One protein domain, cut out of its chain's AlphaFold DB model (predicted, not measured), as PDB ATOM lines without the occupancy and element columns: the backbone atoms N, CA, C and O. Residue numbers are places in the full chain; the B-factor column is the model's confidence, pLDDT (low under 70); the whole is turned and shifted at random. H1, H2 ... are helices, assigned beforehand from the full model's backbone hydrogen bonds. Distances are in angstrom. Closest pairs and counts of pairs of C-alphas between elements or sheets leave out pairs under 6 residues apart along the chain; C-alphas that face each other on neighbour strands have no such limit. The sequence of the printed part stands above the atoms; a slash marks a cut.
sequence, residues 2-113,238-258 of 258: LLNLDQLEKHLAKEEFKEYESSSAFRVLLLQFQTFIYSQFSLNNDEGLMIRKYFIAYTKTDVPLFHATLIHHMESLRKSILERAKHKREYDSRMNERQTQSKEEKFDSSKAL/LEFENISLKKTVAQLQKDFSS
ATOM      1  N   LEU A   2     -20.594 -57.516 -39.025       60.09
ATOM      2  CA  LEU A   2     -20.371 -56.090 -38.735       60.09
ATOM      3  C   LEU A   2     -20.131 -55.252 -40.001       60.09
ATOM      4  O   LEU A   2     -19.211 -54.447 -40.047       60.09
ATOM      5  N   LEU A   3     -20.960 -55.427 -41.039       58.56
ATOM      6  CA  LEU A   3     -20.813 -54.704 -42.320       58.56
ATOM      7  C   LEU A   3     -20.775 -53.170 -42.154       58.56
ATOM      8  O   LEU A   3     -20.214 -52.470 -42.989       58.56
ATOM      9  N   ASN A   4     -21.331 -52.653 -41.056       68.81
ATOM     10  CA  ASN A   4     -21.383 -51.223 -40.771       68.81
ATOM     11  C   ASN A   4     -20.174 -50.693 -39.991       68.81
ATOM     12  O   ASN A   4     -20.018 -49.476 -39.908       68.81
ATOM     13  N   LEU A   5     -19.319 -51.560 -39.434       72.44
ATOM     14  CA  LEU A   5     -18.109 -51.117 -38.736       72.44
ATOM     15  C   LEU A   5     -17.086 -50.570 -39.738       72.44
ATOM     16  O   LEU A   5     -16.606 -49.457 -39.555       72.44
ATOM     17  N   ASP A   6     -16.873 -51.276 -40.851       73.75
ATOM     18  CA  ASP A   6     -16.025 -50.809 -41.957       73.75
ATOM     19  C   ASP A   6     -16.571 -49.522 -42.584       73.75
ATOM     20  O   ASP A   6     -15.820 -48.638 -42.995       73.75
ATOM     21  N   GLN A   7     -17.899 -49.399 -42.680       74.75
ATOM     22  CA  GLN A   7     -18.526 -48.180 -43.179       74.75
ATOM     23  C   GLN A   7     -18.283 -47.013 -42.217       74.75
ATOM     24  O   GLN A   7     -17.883 -45.936 -42.663       74.75
ATOM     25  N   LEU A   8     -18.478 -47.224 -40.913       74.62
ATOM     26  CA  LEU A   8     -18.206 -46.217 -39.894       74.62
ATOM     27  C   LEU A   8     -16.727 -45.812 -39.916       74.62
ATOM     28  O   LEU A   8     -16.442 -44.624 -40.001       74.62
ATOM     29  N   GLU A   9     -15.797 -46.765 -39.959       77.75
ATOM     30  CA  GLU A   9     -14.360 -46.492 -40.084       77.75
ATOM     31  C   GLU A   9     -14.048 -45.625 -41.313       77.75
ATOM     32  O   GLU A   9     -13.366 -44.605 -41.198       77.75
ATOM     33  N   LYS A  10     -14.628 -45.950 -42.476       82.56
ATOM     34  CA  LYS A  10     -14.483 -45.142 -43.696       82.56
ATOM     35  C   LYS A  10     -15.039 -43.729 -43.543       82.56
ATOM     36  O   LYS A  10     -14.434 -42.799 -44.067       82.56
ATOM     37  N   HIS A  11     -16.176 -43.532 -42.869       76.69
ATOM     38  CA  HIS A  11     -16.701 -42.181 -42.617       76.69
ATOM     39  C   HIS A  11     -15.806 -41.392 -41.662       76.69
ATOM     40  O   HIS A  11     -15.637 -40.187 -41.842       76.69
ATOM     41  N   LEU A  12     -15.207 -42.067 -40.684       73.81
ATOM     42  CA  LEU A  12     -14.333 -41.445 -39.696       73.81
ATOM     43  C   LEU A  12     -12.963 -41.069 -40.275       73.81
ATOM     44  O   LEU A  12     -12.418 -40.030 -39.898       73.81
ATOM     45  N   ALA A  13     -12.446 -41.871 -41.209       78.69
ATOM     46  CA  ALA A  13     -11.169 -41.656 -41.885       78.69
ATOM     47  C   ALA A  13     -11.197 -40.554 -42.961       78.69
ATOM     48  O   ALA A  13     -10.137 -40.153 -43.435       78.69
ATOM     49  N   LYS A  14     -12.377 -40.061 -43.361       77.19
ATOM     50  CA  LYS A  14     -12.478 -38.951 -44.318       77.19
ATOM     51  C   LYS A  14     -11.926 -37.660 -43.709       77.19
ATOM     52  O   LYS A  14     -12.236 -37.327 -42.561       77.19
ATOM     53  N   GLU A  15     -11.172 -36.918 -44.523       66.38
ATOM     54  CA  GLU A  15     -10.751 -35.542 -44.219       66.38
ATOM     55  C   GLU A  15     -11.976 -34.668 -43.937       66.38
ATOM     56  O   GLU A  15     -12.038 -33.957 -42.934       66.38
ATOM     57  N   GLU A  16     -13.019 -34.813 -44.756       71.00
ATOM     58  CA  GLU A  16     -14.275 -34.103 -44.565       71.00
ATOM     59  C   GLU A  16     -15.249 -34.909 -43.691       71.00
ATOM     60  O   GLU A  16     -15.962 -35.811 -44.143       71.00
ATOM     61  N   PHE A  17     -15.285 -34.571 -42.399       75.62
ATOM     62  CA  PHE A  17     -16.222 -35.170 -41.452       75.62
ATOM     63  C   PHE A  17     -17.673 -34.808 -41.787       75.62
ATOM     64  O   PHE A  17     -18.040 -33.627 -41.851       75.62
ATOM     65  N   LYS A  18     -18.514 -35.837 -41.923       81.62
ATOM     66  CA  LYS A  18     -19.958 -35.709 -42.134       81.62
ATOM     67  C   LYS A  18     -20.716 -36.222 -40.912       81.62
ATOM     68  O   LYS A  18     -20.889 -37.430 -40.735       81.62
ATOM     69  N   GLU A  19     -21.172 -35.290 -40.075       81.00
ATOM     70  CA  GLU A  19     -21.852 -35.560 -38.798       81.00
ATOM     71  C   GLU A  19     -23.088 -36.454 -38.975       81.00
ATOM     72  O   GLU A  19     -23.245 -37.450 -38.266       81.00
ATOM     73  N   TYR A  20     -23.939 -36.131 -39.954       82.50
ATOM     74  CA  TYR A  20     -25.178 -36.864 -40.217       82.50
ATOM     75  C   TYR A  20     -24.920 -38.311 -40.665       82.50
ATOM     76  O   TYR A  20     -25.540 -39.243 -40.146       82.50
ATOM     77  N   GLU A  21     -23.976 -38.516 -41.591       82.06
ATOM     78  CA  GLU A  21     -23.606 -39.853 -42.074       82.06
ATOM     79  C   GLU A  21     -22.999 -40.698 -40.942       82.06
ATOM     80  O   GLU A  21     -23.416 -41.836 -40.727       82.06
ATOM     81  N   SER A  22     -22.083 -40.117 -40.158       80.38
ATOM     82  CA  SER A  22     -21.423 -40.799 -39.034       80.38
ATOM     83  C   SER A  22     -22.416 -41.167 -37.926       80.38
ATOM     84  O   SER A  22     -22.394 -42.286 -37.414       80.38
ATOM     85  N   SER A  23     -23.341 -40.262 -37.596       80.94
ATOM     86  CA  SER A  23     -24.395 -40.505 -36.603       80.94
ATOM     87  C   SER A  23     -25.372 -41.591 -37.048       80.94
ATOM     88  O   SER A  23     -25.815 -42.401 -36.231       80.94
ATOM     89  N   SER A  24     -25.705 -41.627 -38.340       82.94
ATOM     90  CA  SER A  24     -26.595 -42.641 -38.908       82.94
ATOM     91  C   SER A  24     -25.934 -44.020 -38.889       82.94
ATOM     92  O   SER A  24     -26.526 -44.968 -38.375       82.94
ATOM     93  N   ALA A  25     -24.680 -44.122 -39.343       78.94
ATOM     94  CA  ALA A  25     -23.902 -45.359 -39.289       78.94
ATOM     95  C   ALA A  25     -23.733 -45.871 -37.846       78.94
ATOM     96  O   ALA A  25     -23.966 -47.051 -37.578       78.94
ATOM     97  N   PHE A  26     -23.427 -44.976 -36.899       79.56
ATOM     98  CA  PHE A  26     -23.324 -45.317 -35.479       79.56
ATOM     99  C   PHE A  26     -24.642 -45.864 -34.905       79.56
ATOM    100  O   PHE A  26     -24.633 -46.870 -34.199       79.56
ATOM    101  N   ARG A  27     -25.794 -45.255 -35.226       85.38
ATOM    102  CA  ARG A  27     -27.110 -45.753 -34.773       85.38
ATOM    103  C   ARG A  27     -27.409 -47.157 -35.288       85.38
ATOM    104  O   ARG A  27     -27.898 -47.986 -34.525       85.38
ATOM    105  N   VAL A  28     -27.121 -47.424 -36.563       85.69
ATOM    106  CA  VAL A  28     -27.326 -48.755 -37.149       85.69
ATOM    107  C   VAL A  28     -26.417 -49.781 -36.470       85.69
ATOM    108  O   VAL A  28     -26.886 -50.858 -36.105       85.69
ATOM    109  N   LEU A  29     -25.147 -49.434 -36.242       82.00
ATOM    110  CA  LEU A  29     -24.190 -50.292 -35.543       82.00
ATOM    111  C   LEU A  29     -24.658 -50.615 -34.114       82.00
ATOM    112  O   LEU A  29     -24.654 -51.777 -33.709       82.00
ATOM    113  N   LEU A  30     -25.125 -49.607 -33.372       83.44
ATOM    114  CA  LEU A  30     -25.641 -49.773 -32.013       83.44
ATOM    115  C   LEU A  30     -26.846 -50.725 -31.973       83.44
ATOM    116  O   LEU A  30     -26.888 -51.627 -31.136       83.44
ATOM    117  N   LEU A  31     -27.796 -50.564 -32.900       86.75
ATOM    118  CA  LEU A  31     -28.958 -51.450 -33.012       86.75
ATOM    119  C   LEU A  31     -28.545 -52.890 -33.324       86.75
ATOM    120  O   LEU A  31     -29.053 -53.817 -32.699       86.75
ATOM    121  N   GLN A  32     -27.592 -53.088 -34.236       82.56
ATOM    122  CA  GLN A  32     -27.084 -54.423 -34.565       82.56
ATOM    123  C   GLN A  32     -26.453 -55.112 -33.357       82.56
ATOM    124  O   GLN A  32     -26.742 -56.283 -33.109       82.56
ATOM    125  N   PHE A  33     -25.635 -54.395 -32.585       79.69
ATOM    126  CA  PHE A  33     -25.037 -54.945 -31.371       79.69
ATOM    127  C   PHE A  33     -26.082 -55.284 -30.315       79.69
ATOM    128  O   PHE A  33     -26.036 -56.368 -29.734       79.69
ATOM    129  N   GLN A  34     -27.058 -54.403 -30.110       81.75
ATOM    130  CA  GLN A  34     -28.136 -54.651 -29.164       81.75
ATOM    131  C   GLN A  34     -28.957 -55.888 -29.561       81.75
ATOM    132  O   GLN A  34     -29.202 -56.756 -28.723       81.75
ATOM    133  N   THR A  35     -29.327 -56.021 -30.839       83.25
ATOM    134  CA  THR A  35     -30.037 -57.205 -31.351       83.25
ATOM    135  C   THR A  35     -29.194 -58.474 -31.232       83.25
ATOM    136  O   THR A  35     -29.716 -59.516 -30.834       83.25
ATOM    137  N   PHE A  36     -27.896 -58.407 -31.534       79.31
ATOM    138  CA  PHE A  36     -26.991 -59.548 -31.401       79.31
ATOM    139  C   PHE A  36     -26.906 -60.039 -29.954       79.31
ATOM    140  O   PHE A  36     -27.100 -61.225 -29.689       79.31
ATOM    141  N   ILE A  37     -26.692 -59.123 -29.009       77.44
ATOM    142  CA  ILE A  37     -26.577 -59.473 -27.593       77.44
ATOM    143  C   ILE A  37     -27.884 -60.080 -27.085       77.44
ATOM    144  O   ILE A  37     -27.880 -61.111 -26.412       77.44
ATOM    145  N   TYR A  38     -29.012 -59.468 -27.447       81.44
ATOM    146  CA  TYR A  38     -30.312 -59.920 -26.976       81.44
ATOM    147  C   TYR A  38     -30.709 -61.278 -27.568       81.44
ATOM    148  O   TYR A  38     -31.288 -62.095 -26.858       81.44
ATOM    149  N   SER A  39     -30.386 -61.544 -28.837       77.44
ATOM    150  CA  SER A  39     -30.736 -62.804 -29.508       77.44
ATOM    151  C   SER A  39     -29.893 -63.989 -29.038       77.44
ATOM    152  O   SER A  39     -30.456 -65.040 -28.747       77.44
ATOM    153  N   GLN A  40     -28.573 -63.822 -28.918       69.50
ATOM    154  CA  GLN A  40     -27.676 -64.949 -28.643       69.50
ATOM    155  C   GLN A  40     -27.529 -65.270 -27.160       69.50
ATOM    156  O   GLN A  40     -27.302 -66.421 -26.792       69.50
ATOM    157  N   PHE A  41     -27.667 -64.267 -26.289       68.19
ATOM    158  CA  PHE A  41     -27.380 -64.456 -24.872       68.19
ATOM    159  C   PHE A  41     -28.620 -64.486 -23.984       68.19
ATOM    160  O   PHE A  41     -28.496 -64.898 -22.837       68.19
ATOM    161  N   SER A  42     -29.817 -64.136 -24.469       71.44
ATOM    162  CA  SER A  42     -31.040 -64.162 -23.638       71.44
ATOM    163  C   SER A  42     -31.744 -65.523 -23.595       71.44
ATOM    164  O   SER A  42     -32.788 -65.653 -22.958       71.44
ATOM    165  N   LEU A  43     -31.203 -66.540 -24.266       72.88
ATOM    166  CA  LEU A  43     -31.782 -67.877 -24.263       72.88
ATOM    167  C   LEU A  43     -31.422 -68.608 -22.958       72.88
ATOM    168  O   LEU A  43     -30.260 -68.910 -22.696       72.88
ATOM    169  N   ASN A  44     -32.438 -68.900 -22.139       78.69
ATOM    170  CA  ASN A  44     -32.315 -69.709 -20.916       78.69
ATOM    171  C   ASN A  44     -32.472 -71.220 -21.181       78.69
ATOM    172  O   ASN A  44     -32.665 -71.993 -20.246       78.69
ATOM    173  N   ASN A  45     -32.455 -71.640 -22.446       85.44
ATOM    174  CA  ASN A  45     -32.486 -73.049 -22.822       85.44
ATOM    175  C   ASN A  45     -31.064 -73.649 -22.812       85.44
ATOM    176  O   ASN A  45     -30.065 -72.934 -22.686       85.44
ATOM    177  N   ASP A  46     -30.974 -74.972 -22.961       88.00
ATOM    178  CA  ASP A  46     -29.695 -75.697 -22.971       88.00
ATOM    179  C   ASP A  46     -28.738 -75.187 -24.062       88.00
ATOM    180  O   ASP A  46     -27.524 -75.128 -23.863       88.00
ATOM    181  N   GLU A  47     -29.285 -74.747 -25.197       84.44
ATOM    182  CA  GLU A  47     -28.530 -74.165 -26.305       84.44
ATOM    183  C   GLU A  47     -27.877 -72.828 -25.922       84.44
ATOM    184  O   GLU A  47     -26.671 -72.655 -26.102       84.44
ATOM    185  N   GLY A  48     -28.623 -71.910 -25.303       84.25
ATOM    186  CA  GLY A  48     -28.096 -70.636 -24.814       84.25
ATOM    187  C   GLY A  48     -27.032 -70.810 -23.730       84.25
ATOM    188  O   GLY A  48     -26.028 -70.092 -23.714       84.25
ATOM    189  N   LEU A  49     -27.184 -71.817 -22.864       86.31
ATOM    190  CA  LEU A  49     -26.160 -72.202 -21.886       86.31
ATOM    191  C   LEU A  49     -24.877 -72.704 -22.563       86.31
ATOM    192  O   LEU A  49     -23.778 -72.339 -22.131       86.31
ATOM    193  N   MET A  50     -24.994 -73.509 -23.621       87.25
ATOM    194  CA  MET A  50     -23.843 -73.973 -24.401       87.25
ATOM    195  C   MET A  50     -23.145 -72.816 -25.119       87.25
ATOM    196  O   MET A  50     -21.923 -72.699 -25.024       87.25
ATOM    197  N   ILE A  51     -23.901 -71.916 -25.751       83.38
ATOM    198  CA  ILE A  51     -23.365 -70.717 -26.413       83.38
ATOM    199  C   ILE A  51     -22.602 -69.839 -25.414       83.38
ATOM    200  O   ILE A  51     -21.467 -69.447 -25.684       83.38
ATOM    201  N   ARG A  52     -23.165 -69.584 -24.225       85.00
ATOM    202  CA  ARG A  52     -22.484 -68.825 -23.161       85.00
ATOM    203  C   ARG A  52     -21.182 -69.496 -22.715       85.00
ATOM    204  O   ARG A  52     -20.172 -68.812 -22.570       85.00
ATOM    205  N   LYS A  53     -21.175 -70.821 -22.525       88.69
ATOM    206  CA  LYS A  53     -19.958 -71.569 -22.154       88.69
ATOM    207  C   LYS A  53     -18.871 -71.463 -23.223       88.69
ATOM    208  O   LYS A  53     -17.723 -71.196 -22.875       88.69
ATOM    209  N   TYR A  54     -19.228 -71.635 -24.496       85.88
ATOM    210  CA  TYR A  54     -18.288 -71.462 -25.605       85.88
ATOM    211  C   TYR A  54     -17.756 -70.033 -25.675       85.88
ATOM    212  O   TYR A  54     -16.547 -69.842 -25.783       85.88
ATOM    213  N   PHE A  55     -18.629 -69.034 -25.535       83.06
ATOM    214  CA  PHE A  55     -18.237 -67.628 -25.520       83.06
ATOM    215  C   PHE A  55     -17.226 -67.322 -24.409       83.06
ATOM    216  O   PHE A  55     -16.192 -66.711 -24.677       83.06
ATOM    217  N   ILE A  56     -17.487 -67.779 -23.179       86.88
ATOM    218  CA  ILE A  56     -16.581 -67.581 -22.037       86.88
ATOM    219  C   ILE A  56     -15.247 -68.293 -22.277       86.88
ATOM    220  O   ILE A  56     -14.193 -67.711 -22.032       86.88
ATOM    221  N   ALA A  57     -15.268 -69.532 -22.775       87.75
ATOM    222  CA  ALA A  57     -14.045 -70.281 -23.067       87.75
ATOM    223  C   ALA A  57     -13.188 -69.590 -24.141       87.75
ATOM    224  O   ALA A  57     -11.962 -69.572 -24.037       87.75
ATOM    225  N   TYR A  58     -13.841 -69.004 -25.143       78.25
ATOM    226  CA  TYR A  58     -13.193 -68.350 -26.271       78.25
ATOM    227  C   TYR A  58     -12.632 -66.967 -25.914       78.25
ATOM    228  O   TYR A  58     -11.436 -66.710 -26.036       78.25
ATOM    229  N   THR A  59     -13.498 -66.082 -25.419       77.88
ATOM    230  CA  THR A  59     -13.165 -64.679 -25.126       77.88
ATOM    231  C   THR A  59     -12.475 -64.495 -23.780       77.88
ATOM    232  O   THR A  59     -11.946 -63.420 -23.495       77.88
ATOM    233  N   LYS A  60     -12.509 -65.523 -22.921       90.31
ATOM    234  CA  LYS A  60     -12.042 -65.470 -21.528       90.31
ATOM    235  C   LYS A  60     -12.732 -64.372 -20.704       90.31
ATOM    236  O   LYS A  60     -12.176 -63.917 -19.709       90.31
ATOM    237  N   THR A  61     -13.930 -63.950 -21.115       85.50
ATOM    238  CA  THR A  61     -14.692 -62.849 -20.510       85.50
ATOM    239  C   THR A  61     -16.139 -63.281 -20.270       85.50
ATOM    240  O   THR A  61     -16.723 -63.998 -21.080       85.50
ATOM    241  N   ASP A  62     -16.728 -62.853 -19.150       88.00
ATOM    242  CA  ASP A  62     -18.142 -63.115 -18.866       88.00
ATOM    243  C   ASP A  62     -19.057 -62.224 -19.723       88.00
ATOM    244  O   ASP A  62     -18.747 -61.063 -20.002       88.00
ATOM    245  N   VAL A  63     -20.212 -62.751 -20.122       83.44
ATOM    246  CA  VAL A  63     -21.152 -62.079 -21.033       83.44
ATOM    247  C   VAL A  63     -21.644 -60.726 -20.490       83.44
ATOM    248  O   VAL A  63     -21.644 -59.759 -21.254       83.44
ATOM    249  N   PRO A  64     -22.028 -60.584 -19.201       86.06
ATOM    250  CA  PRO A  64     -22.429 -59.291 -18.647       86.06
ATOM    251  C   PRO A  64     -21.291 -58.268 -18.649       86.06
ATOM    252  O   PRO A  64     -21.529 -57.088 -18.909       86.06
ATOM    253  N   LEU A  65     -20.058 -58.715 -18.392       86.31
ATOM    254  CA  LEU A  65     -18.883 -57.848 -18.405       86.31
ATOM    255  C   LEU A  65     -18.583 -57.369 -19.827       86.31
ATOM    256  O   LEU A  65     -18.440 -56.170 -20.049       86.31
ATOM    257  N   PHE A  66     -18.591 -58.284 -20.798       84.12
ATOM    258  CA  PHE A  66     -18.441 -57.954 -22.213       84.12
ATOM    259  C   PHE A  66     -19.496 -56.941 -22.680       84.12
ATOM    260  O   PHE A  66     -19.169 -55.952 -23.335       84.12
ATOM    261  N   HIS A  67     -20.758 -57.146 -22.292       83.75
ATOM    262  CA  HIS A  67     -21.850 -56.224 -22.591       83.75
ATOM    263  C   HIS A  67     -21.600 -54.818 -22.026       83.75
ATOM    264  O   HIS A  67     -21.744 -53.831 -22.748       83.75
ATOM    265  N   ALA A  68     -21.188 -54.719 -20.760       85.12
ATOM    266  CA  ALA A  68     -20.872 -53.440 -20.130       85.12
ATOM    267  C   ALA A  68     -19.698 -52.731 -20.827       85.12
ATOM    268  O   ALA A  68     -19.783 -51.537 -21.120       85.12
ATOM    269  N   THR A  69     -18.632 -53.467 -21.155       84.69
ATOM    270  CA  THR A  69     -17.477 -52.936 -21.893       84.69
ATOM    271  C   THR A  69     -17.871 -52.435 -23.281       84.69
ATOM    272  O   THR A  69     -17.448 -51.353 -23.687       84.69
ATOM    273  N   LEU A  70     -18.717 -53.175 -24.000       82.25
ATOM    274  CA  LEU A  70     -19.198 -52.770 -25.318       82.25
ATOM    275  C   LEU A  70     -20.036 -51.488 -25.251       82.25
ATOM    276  O   LEU A  70     -19.816 -50.584 -26.057       82.25
ATOM    277  N   ILE A  71     -20.955 -51.381 -24.283       84.88
ATOM    278  CA  ILE A  71     -21.731 -50.151 -24.054       84.88
ATOM    279  C   ILE A  71     -20.788 -48.976 -23.802       84.88
ATOM    280  O   ILE A  71     -20.907 -47.949 -24.467       84.88
ATOM    281  N   HIS A  72     -19.812 -49.147 -22.911       85.38
ATOM    282  CA  HIS A  72     -18.847 -48.100 -22.591       85.38
ATOM    283  C   HIS A  72     -18.050 -47.641 -23.826       85.38
ATOM    284  O   HIS A  72     -17.916 -46.440 -24.072       85.38
ATOM    285  N   HIS A  73     -17.560 -48.574 -24.652       82.31
ATOM    286  CA  HIS A  73     -16.882 -48.228 -25.907       82.31
ATOM    287  C   HIS A  73     -17.798 -47.464 -26.868       82.31
ATOM    288  O   HIS A  73     -17.367 -46.483 -27.475       82.31
ATOM    289  N   MET A  74     -19.067 -47.863 -26.980       80.31
ATOM    290  CA  MET A  74     -20.043 -47.179 -27.831       80.31
ATOM    291  C   MET A  74     -20.372 -45.772 -27.328       80.31
ATOM    292  O   MET A  74     -20.475 -44.842 -28.128       80.31
ATOM    293  N   GLU A  75     -20.505 -45.580 -26.019       85.56
ATOM    294  CA  GLU A  75     -20.720 -44.260 -25.420       85.56
ATOM    295  C   GLU A  75     -19.517 -43.338 -25.628       85.56
ATOM    296  O   GLU A  75     -19.689 -42.180 -26.021       85.56
ATOM    297  N   SER A  76     -18.302 -43.863 -25.448       84.50
ATOM    298  CA  SER A  76     -17.061 -43.137 -25.731       84.50
ATOM    299  C   SER A  76     -16.980 -42.720 -27.204       84.50
ATOM    300  O   SER A  76     -16.745 -41.550 -27.519       84.50
ATOM    301  N   LEU A  77     -17.287 -43.649 -28.118       80.56
ATOM    302  CA  LEU A  77     -17.323 -43.396 -29.556       80.56
ATOM    303  C   LEU A  77     -18.348 -42.310 -29.915       80.56
ATOM    304  O   LEU A  77     -18.029 -41.362 -30.635       80.56
ATOM    305  N   ARG A  78     -19.562 -42.396 -29.361       84.69
ATOM    306  CA  ARG A  78     -20.613 -41.385 -29.539       84.69
ATOM    307  C   ARG A  78     -20.168 -40.007 -29.058       84.69
ATOM    308  O   ARG A  78     -20.420 -39.018 -29.745       84.69
ATOM    309  N   LYS A  79     -19.533 -39.935 -27.884       86.56
ATOM    310  CA  LYS A  79     -19.034 -38.679 -27.316       86.56
ATOM    311  C   LYS A  79     -17.988 -38.048 -28.231       86.56
ATOM    312  O   LYS A  79     -18.088 -36.864 -28.527       86.56
ATOM    313  N   SER A  80     -17.051 -38.845 -28.740       81.25
ATOM    314  CA  SER A  80     -16.021 -38.355 -29.660       81.25
ATOM    315  C   SER A  80     -16.603 -37.837 -30.983       81.25
ATOM    316  O   SER A  80     -16.190 -36.781 -31.452       81.25
ATOM    317  N   ILE A  81     -17.614 -38.508 -31.549       82.50
ATOM    318  CA  ILE A  81     -18.326 -38.022 -32.747       82.50
ATOM    319  C   ILE A  81     -18.972 -36.649 -32.488       82.50
ATOM    320  O   ILE A  81     -18.918 -35.773 -33.354       82.50
ATOM    321  N   LEU A  82     -19.572 -36.453 -31.309       85.81
ATOM    322  CA  LEU A  82     -20.232 -35.198 -30.944       85.81
ATOM    323  C   LEU A  82     -19.237 -34.050 -30.722       85.81
ATOM    324  O   LEU A  82     -19.485 -32.943 -31.196       85.81
ATOM    325  N   GLU A  83     -18.120 -34.303 -30.038       86.69
ATOM    326  CA  GLU A  83     -17.076 -33.286 -29.844       86.69
ATOM    327  C   GLU A  83     -16.461 -32.864 -31.183       86.69
ATOM    328  O   GLU A  83     -16.408 -31.669 -31.482       86.69
ATOM    329  N   ARG A  84     -16.152 -33.818 -32.072       83.75
ATOM    330  CA  ARG A  84     -15.670 -33.514 -33.431       83.75
ATOM    331  C   ARG A  84     -16.657 -32.638 -34.210       83.75
ATOM    332  O   ARG A  84     -16.252 -31.697 -34.895       83.75
ATOM    333  N   ALA A  85     -17.957 -32.921 -34.105       85.69
ATOM    334  CA  ALA A  85     -19.002 -32.114 -34.736       85.69
ATOM    335  C   ALA A  85     -19.062 -30.683 -34.178       85.69
ATOM    336  O   ALA A  85     -19.194 -29.717 -34.933       85.69
ATOM    337  N   LYS A  86     -18.940 -30.542 -32.855       88.56
ATOM    338  CA  LYS A  86     -18.915 -29.249 -32.168       88.56
ATOM    339  C   LYS A  86     -17.698 -28.423 -32.584       88.56
ATOM    340  O   LYS A  86     -17.876 -27.270 -32.971       88.56
ATOM    341  N   HIS A  87     -16.504 -29.015 -32.569       85.69
ATOM    342  CA  HIS A  87     -15.269 -28.353 -32.994       85.69
ATOM    343  C   HIS A  87     -15.349 -27.867 -34.444       85.69
ATOM    344  O   HIS A  87     -14.979 -26.729 -34.728       85.69
ATOM    345  N   LYS A  88     -15.909 -28.678 -35.352       87.00
ATOM    346  CA  LYS A  88     -16.137 -28.265 -36.743       87.00
ATOM    347  C   LYS A  88     -17.053 -27.039 -36.840       87.00
ATOM    348  O   LYS A  88     -16.717 -26.076 -37.517       87.00
ATOM    349  N   ARG A  89     -18.178 -27.034 -36.119       89.69
ATOM    350  CA  ARG A  89     -19.118 -25.900 -36.119       89.69
ATOM    351  C   ARG A  89     -18.497 -24.625 -35.552       89.69
ATOM    352  O   ARG A  89     -18.752 -23.539 -36.063       89.69
ATOM    353  N   GLU A  90     -17.703 -24.751 -34.492       91.31
ATOM    354  CA  GLU A  90     -16.988 -23.621 -33.900       91.31
ATOM    355  C   GLU A  90     -15.951 -23.047 -34.871       91.31
ATOM    356  O   GLU A  90     -15.875 -21.830 -35.036       91.31
ATOM    357  N   TYR A  91     -15.208 -23.916 -35.559       88.12
ATOM    358  CA  TYR A  91     -14.284 -23.513 -36.612       88.12
ATOM    359  C   TYR A  91     -15.001 -22.752 -37.737       88.12
ATOM    360  O   TYR A  91     -14.625 -21.619 -38.040       88.12
ATOM    361  N   ASP A  92     -16.079 -23.317 -38.289       88.81
ATOM    362  CA  ASP A  92     -16.854 -22.689 -39.367       88.81
ATOM    363  C   ASP A  92     -17.432 -21.328 -38.930       88.81
ATOM    364  O   ASP A  92     -17.395 -20.352 -39.682       88.81
ATOM    365  N   SER A  93     -17.918 -21.227 -37.686       93.00
ATOM    366  CA  SER A  93     -18.419 -19.972 -37.111       93.00
ATOM    367  C   SER A  93     -17.332 -18.901 -37.031       93.00
ATOM    368  O   SER A  93     -17.565 -17.768 -37.452       93.00
ATOM    369  N   ARG A  94     -16.143 -19.253 -36.524       93.75
ATOM    370  CA  ARG A  94     -15.005 -18.323 -36.422       93.75
ATOM    371  C   ARG A  94     -14.524 -17.866 -37.798       93.75
ATOM    372  O   ARG A  94     -14.191 -16.697 -37.973       93.75
ATOM    373  N   MET A  95     -14.499 -18.765 -38.781       85.38
ATOM    374  CA  MET A  95     -14.113 -18.423 -40.154       85.38
ATOM    375  C   MET A  95     -15.097 -17.432 -40.790       85.38
ATOM    376  O   MET A  95     -14.670 -16.466 -41.424       85.38
ATOM    377  N   ASN A  96     -16.399 -17.620 -40.567       92.06
ATOM    378  CA  ASN A  96     -17.425 -16.703 -41.065       92.06
ATOM    379  C   ASN A  96     -17.337 -15.314 -40.412       92.06
ATOM    380  O   ASN A  96     -17.433 -14.313 -41.119       92.06
ATOM    381  N   GLU A  97     -17.099 -15.245 -39.100       92.69
ATOM    382  CA  GLU A  97     -16.942 -13.982 -38.360       92.69
ATOM    383  C   GLU A  97     -15.760 -13.150 -38.889       92.69
ATOM    384  O   GLU A  97     -15.904 -11.962 -39.203       92.69
ATOM    385  N   ARG A  98     -14.609 -13.796 -39.108       90.50
ATOM    386  CA  ARG A  98     -13.433 -13.150 -39.717       90.50
ATOM    387  C   ARG A  98     -13.722 -12.667 -41.137       90.50
ATOM    388  O   ARG A  98     -13.319 -11.568 -41.525       90.50
ATOM    389  N   GLN A  99     -14.451 -13.463 -41.920       88.75
ATOM    390  CA  GLN A  99     -14.822 -13.077 -43.277       88.75
ATOM    391  C   GLN A  99     -15.752 -11.855 -43.286       88.75
ATOM    392  O   GLN A  99     -15.593 -10.988 -44.148       88.75
ATOM    393  N   THR A 100     -16.691 -11.753 -42.342       89.44
ATOM    394  CA  THR A 100     -17.555 -10.571 -42.209       89.44
ATOM    395  C   THR A 100     -16.771  -9.324 -41.807       89.44
ATOM    396  O   THR A 100     -16.923  -8.296 -42.464       89.44
ATOM    397  N   GLN A 101     -15.852  -9.436 -40.844       83.88
ATOM    398  CA  GLN A 101     -15.029  -8.310 -40.390       83.88
ATOM    399  C   GLN A 101     -14.154  -7.738 -41.520       83.88
ATOM    400  O   GLN A 101     -14.105  -6.528 -41.723       83.88
ATOM    401  N   SER A 102     -13.551  -8.607 -42.341       82.06
ATOM    402  CA  SER A 102     -12.707  -8.180 -43.473       82.06
ATOM    403  C   SER A 102     -13.456  -7.406 -44.573       82.06
ATOM    404  O   SER A 102     -12.842  -6.673 -45.350       82.06
ATOM    405  N   LYS A 103     -14.780  -7.583 -44.681       81.62
ATOM    406  CA  LYS A 103     -15.617  -6.858 -45.651       81.62
ATOM    407  C   LYS A 103     -16.039  -5.490 -45.124       81.62
ATOM    408  O   LYS A 103     -16.130  -4.558 -45.915       81.62
ATOM    409  N   GLU A 104     -16.276  -5.381 -43.820       75.56
ATOM    410  CA  GLU A 104     -16.659  -4.130 -43.160       75.56
ATOM    411  C   GLU A 104     -15.481  -3.146 -43.118       75.56
ATOM    412  O   GLU A 104     -15.606  -2.013 -43.579       75.56
ATOM    413  N   GLU A 105     -14.289  -3.620 -42.739       74.44
ATOM    414  CA  GLU A 105     -13.069  -2.799 -42.691       74.44
ATOM    415  C   GLU A 105     -12.677  -2.224 -44.070       74.44
ATOM    416  O   GLU A 105     -12.203  -1.089 -44.182       74.44
ATOM    417  N   LYS A 106     -12.946  -2.964 -45.157       71.69
ATOM    418  CA  LYS A 106     -12.729  -2.477 -46.530       71.69
ATOM    419  C   LYS A 106     -13.617  -1.285 -46.897       71.69
ATOM    420  O   LYS A 106     -13.193  -0.460 -47.707       71.69
ATOM    421  N   PHE A 107     -14.823  -1.179 -46.340       68.31
ATOM    422  CA  PHE A 107     -15.741  -0.090 -46.680       68.31
ATOM    423  C   PHE A 107     -15.325   1.220 -46.000       68.31
ATOM    424  O   PHE A 107     -15.302   2.269 -46.648       68.31
ATOM    425  N   ASP A 108     -14.881   1.152 -44.745       61.81
ATOM    426  CA  ASP A 108     -14.433   2.330 -43.993       61.81
ATOM    427  C   ASP A 108     -13.100   2.889 -44.513       61.81
ATOM    428  O   ASP A 108     -12.941   4.108 -44.637       61.81
ATOM    429  N   SER A 109     -12.175   2.017 -44.934       61.69
ATOM    430  CA  SER A 109     -10.925   2.429 -45.590       61.69
ATOM    431  C   SER A 109     -11.171   3.199 -46.895       61.69
ATOM    432  O   SER A 109     -10.498   4.198 -47.159       61.69
ATOM    433  N   SER A 110     -12.156   2.779 -47.695       63.56
ATOM    434  CA  SER A 110     -12.452   3.422 -48.982       63.56
ATOM    435  C   SER A 110     -13.041   4.830 -48.839       63.56
ATOM    436  O   SER A 110     -12.852   5.665 -49.720       63.56
ATOM    437  N   LYS A 111     -13.690   5.131 -47.707       61.19
ATOM    438  CA  LYS A 111     -14.313   6.436 -47.448       61.19
ATOM    439  C   LYS A 111     -13.322   7.487 -46.936       61.19
ATOM    440  O   LYS A 111     -13.515   8.672 -47.182       61.19
ATOM    441  N   ALA A 112     -12.262   7.064 -46.246       58.16
ATOM    442  CA  ALA A 112     -11.214   7.965 -45.761       58.16
ATOM    443  C   ALA A 112     -10.273   8.448 -46.883       58.16
ATOM    444  O   ALA A 112      -9.773   9.566 -46.818       58.16
ATOM    445  N   LEU A 113     -10.061   7.638 -47.928       57.66
ATOM    446  CA  LEU A 113      -9.183   7.995 -49.051       57.66
ATOM    447  C   LEU A 113      -9.819   8.977 -50.052       57.66
ATOM    448  O   LEU A 113      -9.092   9.664 -50.762       57.66
ATOM    449  N   LEU A 238      -8.266 -32.199 -33.082       63.06
ATOM    450  CA  LEU A 238      -8.850 -33.138 -34.046       63.06
ATOM    451  C   LEU A 238      -7.972 -34.378 -34.277       63.06
ATOM    452  O   LEU A 238      -8.499 -35.482 -34.445       63.06
ATOM    453  N   GLU A 239      -6.648 -34.229 -34.278       69.50
ATOM    454  CA  GLU A 239      -5.714 -35.356 -34.358       69.50
ATOM    455  C   GLU A 239      -5.810 -36.260 -33.128       69.50
ATOM    456  O   GLU A 239      -5.910 -37.484 -33.273       69.50
ATOM    457  N   PHE A 240      -5.844 -35.683 -31.924       69.50
ATOM    458  CA  PHE A 240      -5.967 -36.446 -30.684       69.50
ATOM    459  C   PHE A 240      -7.290 -37.223 -30.620       69.50
ATOM    460  O   PHE A 240      -7.306 -38.415 -30.285       69.50
ATOM    461  N   GLU A 241      -8.395 -36.586 -31.013       65.62
ATOM    462  CA  GLU A 241      -9.704 -37.238 -31.113       65.62
ATOM    463  C   GLU A 241      -9.691 -38.377 -32.139       65.62
ATOM    464  O   GLU A 241     -10.139 -39.482 -31.828       65.62
ATOM    465  N   ASN A 242      -9.098 -38.169 -33.319       69.12
ATOM    466  CA  ASN A 242      -8.951 -39.217 -34.331       69.12
ATOM    467  C   ASN A 242      -8.130 -40.412 -33.829       69.12
ATOM    468  O   ASN A 242      -8.468 -41.558 -34.133       69.12
ATOM    469  N   ILE A 243      -7.068 -40.178 -33.055       75.56
ATOM    470  CA  ILE A 243      -6.263 -41.252 -32.457       75.56
ATOM    471  C   ILE A 243      -7.103 -42.057 -31.458       75.56
ATOM    472  O   ILE A 243      -7.084 -43.290 -31.492       75.56
ATOM    473  N   SER A 244      -7.851 -41.378 -30.587       71.94
ATOM    474  CA  SER A 244      -8.729 -42.022 -29.599       71.94
ATOM    475  C   SER A 244      -9.818 -42.875 -30.265       71.94
ATOM    476  O   SER A 244     -10.069 -44.029 -29.894       71.94
ATOM    477  N   LEU A 245     -10.407 -42.336 -31.329       70.38
ATOM    478  CA  LEU A 245     -11.440 -42.980 -32.125       70.38
ATOM    479  C   LEU A 245     -10.911 -44.225 -32.856       70.38
ATOM    480  O   LEU A 245     -11.506 -45.298 -32.757       70.38
ATOM    481  N   LYS A 246      -9.750 -44.112 -33.519       76.38
ATOM    482  CA  LYS A 246      -9.074 -45.234 -34.196       76.38
ATOM    483  C   LYS A 246      -8.716 -46.352 -33.222       76.38
ATOM    484  O   LYS A 246      -8.919 -47.516 -33.546       76.38
ATOM    485  N   LYS A 247      -8.238 -46.018 -32.017       79.81
ATOM    486  CA  LYS A 247      -7.962 -47.012 -30.965       79.81
ATOM    487  C   LYS A 247      -9.226 -47.764 -30.553       79.81
ATOM    488  O   LYS A 247      -9.192 -48.986 -30.468       79.81
ATOM    489  N   THR A 248     -10.333 -47.051 -30.344       71.44
ATOM    490  CA  THR A 248     -11.620 -47.670 -29.982       71.44
ATOM    491  C   THR A 248     -12.141 -48.583 -31.097       71.44
ATOM    492  O   THR A 248     -12.549 -49.710 -30.822       71.44
ATOM    493  N   VAL A 249     -12.083 -48.144 -32.360       71.94
ATOM    494  CA  VAL A 249     -12.495 -48.960 -33.519       71.94
ATOM    495  C   VAL A 249     -11.609 -50.198 -33.670       71.94
ATOM    496  O   VAL A 249     -12.136 -51.300 -33.800       71.94
ATOM    497  N   ALA A 250     -10.287 -50.043 -33.578       78.25
ATOM    498  CA  ALA A 250      -9.345 -51.158 -33.668       78.25
ATOM    499  C   ALA A 250      -9.535 -52.172 -32.531       78.25
ATOM    500  O   ALA A 250      -9.445 -53.379 -32.755       78.25
ATOM    501  N   GLN A 251      -9.831 -51.701 -31.315       76.88
ATOM    502  CA  GLN A 251     -10.133 -52.573 -30.183       76.88
ATOM    503  C   GLN A 251     -11.416 -53.373 -30.433       76.88
ATOM    504  O   GLN A 251     -11.401 -54.590 -30.288       76.88
ATOM    505  N   LEU A 252     -12.487 -52.725 -30.909       72.75
ATOM    506  CA  LEU A 252     -13.715 -53.422 -31.297       72.75
ATOM    507  C   LEU A 252     -13.446 -54.452 -32.404       72.75
ATOM    508  O   LEU A 252     -13.853 -55.599 -32.281       72.75
ATOM    509  N   GLN A 253     -12.722 -54.086 -33.463       76.38
ATOM    510  CA  GLN A 253     -12.369 -55.023 -34.537       76.38
ATOM    511  C   GLN A 253     -11.613 -56.239 -34.004       76.38
ATOM    512  O   GLN A 253     -11.939 -57.367 -34.371       76.38
ATOM    513  N   LYS A 254     -10.636 -56.022 -33.120       81.75
ATOM    514  CA  LYS A 254      -9.883 -57.097 -32.473       81.75
ATOM    515  C   LYS A 254     -10.794 -58.017 -31.660       81.75
ATOM    516  O   LYS A 254     -10.661 -59.229 -31.788       81.75
ATOM    517  N   ASP A 255     -11.721 -57.453 -30.892       71.56
ATOM    518  CA  ASP A 255     -12.646 -58.209 -30.040       71.56
ATOM    519  C   ASP A 255     -13.666 -59.039 -30.848       71.56
ATOM    520  O   ASP A 255     -14.236 -59.988 -30.315       71.56
ATOM    521  N   PHE A 256     -13.888 -58.711 -32.131       67.00
ATOM    522  CA  PHE A 256     -14.853 -59.389 -33.014       67.00
ATOM    523  C   PHE A 256     -14.238 -60.168 -34.193       67.00
ATOM    524  O   PHE A 256     -14.989 -60.768 -34.962       67.00
ATOM    525  N   SER A 257     -12.913 -60.135 -34.383       71.81
ATOM    526  CA  SER A 257     -12.220 -60.847 -35.482       71.81
ATOM    527  C   SER A 257     -11.615 -62.186 -35.064       71.81
ATOM    528  O   SER A 257     -11.220 -62.975 -35.921       71.81
ATOM    529  N   SER A 258     -11.508 -62.421 -33.760       56.19
ATOM    530  CA  SER A 258     -11.292 -63.741 -33.177       56.19
ATOM    531  C   SER A 258     -12.624 -64.473 -33.154       56.19
ATOM    532  O   SER A 258     -12.667 -65.609 -33.664       56.19
TER     533      SER A 258
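Overview. This is residues 2 to 113 and 238 to 258 of the 258 residues of an uncharacterized protein of Tanacetum cinerariifolium (UniProt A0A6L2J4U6). Four helices, H1, H2, H4 and H5, make an up-and-down bundle, each running against the one before it in the chain, with H3 across one end. H4 makes the longest axis, and its residues 89 to 113 stick out free as a long arm. The printed part has 133 residues with five named helices, H1 to H5 along the chain, and no named strand, an all-helix class. It is extended, with a radius of gyration of the C-alphas of 22.7 A and spans of 90 by 22 by 21 A.

Arrangement. H1, residues 3 to 13, and H2, residues 19 to 41, form a hairpin and touch, through residues 21 to 29 of H2 alone; the closest C-alphas, of Leu 8 and Ala 25, are 5.8 A apart. Residues 40 to 41 of H2 touch H3, residues 46 to 59, at a steep tilt of 58 degrees; the closest C-alphas, of Phe 41 and Gly 48, are 6.2 A apart. H4, residues 63 to 113, touches H2 with residues 63 to 85 alone, opposite ways at a shallow tilt of 6 degrees; the closest C-alphas, of Glu 19 and Ala 85, are 6.0 A apart. H5, residues 238 to 257, touches residues 73 to 84 of H4; the closest C-alphas, of Leu 77 and Leu 245, are 6.4 A apart. H1 and H4 are apart. Every O i to N i+4 pair is within hydrogen-bond range in H2, H3 and H5, 6 of 7 in H1 and 43 of 47 in H4.

Along the chain. H1 begins at C-alpha 3 (-20.813, -54.704, -42.320). H2 is 32.5 A long, H4 76.4 A and H5 28.0 A, ending at C-alpha 257 (-12.220, -60.847, -35.482).

Size, cuts and confidence. Residues 114 to 237 are not printed, and C-alphas 113 and 238 are 43.8 A apart across the cut. Confidence is under 70 in 20 residues, among them 107 to 113 and 238 to 242.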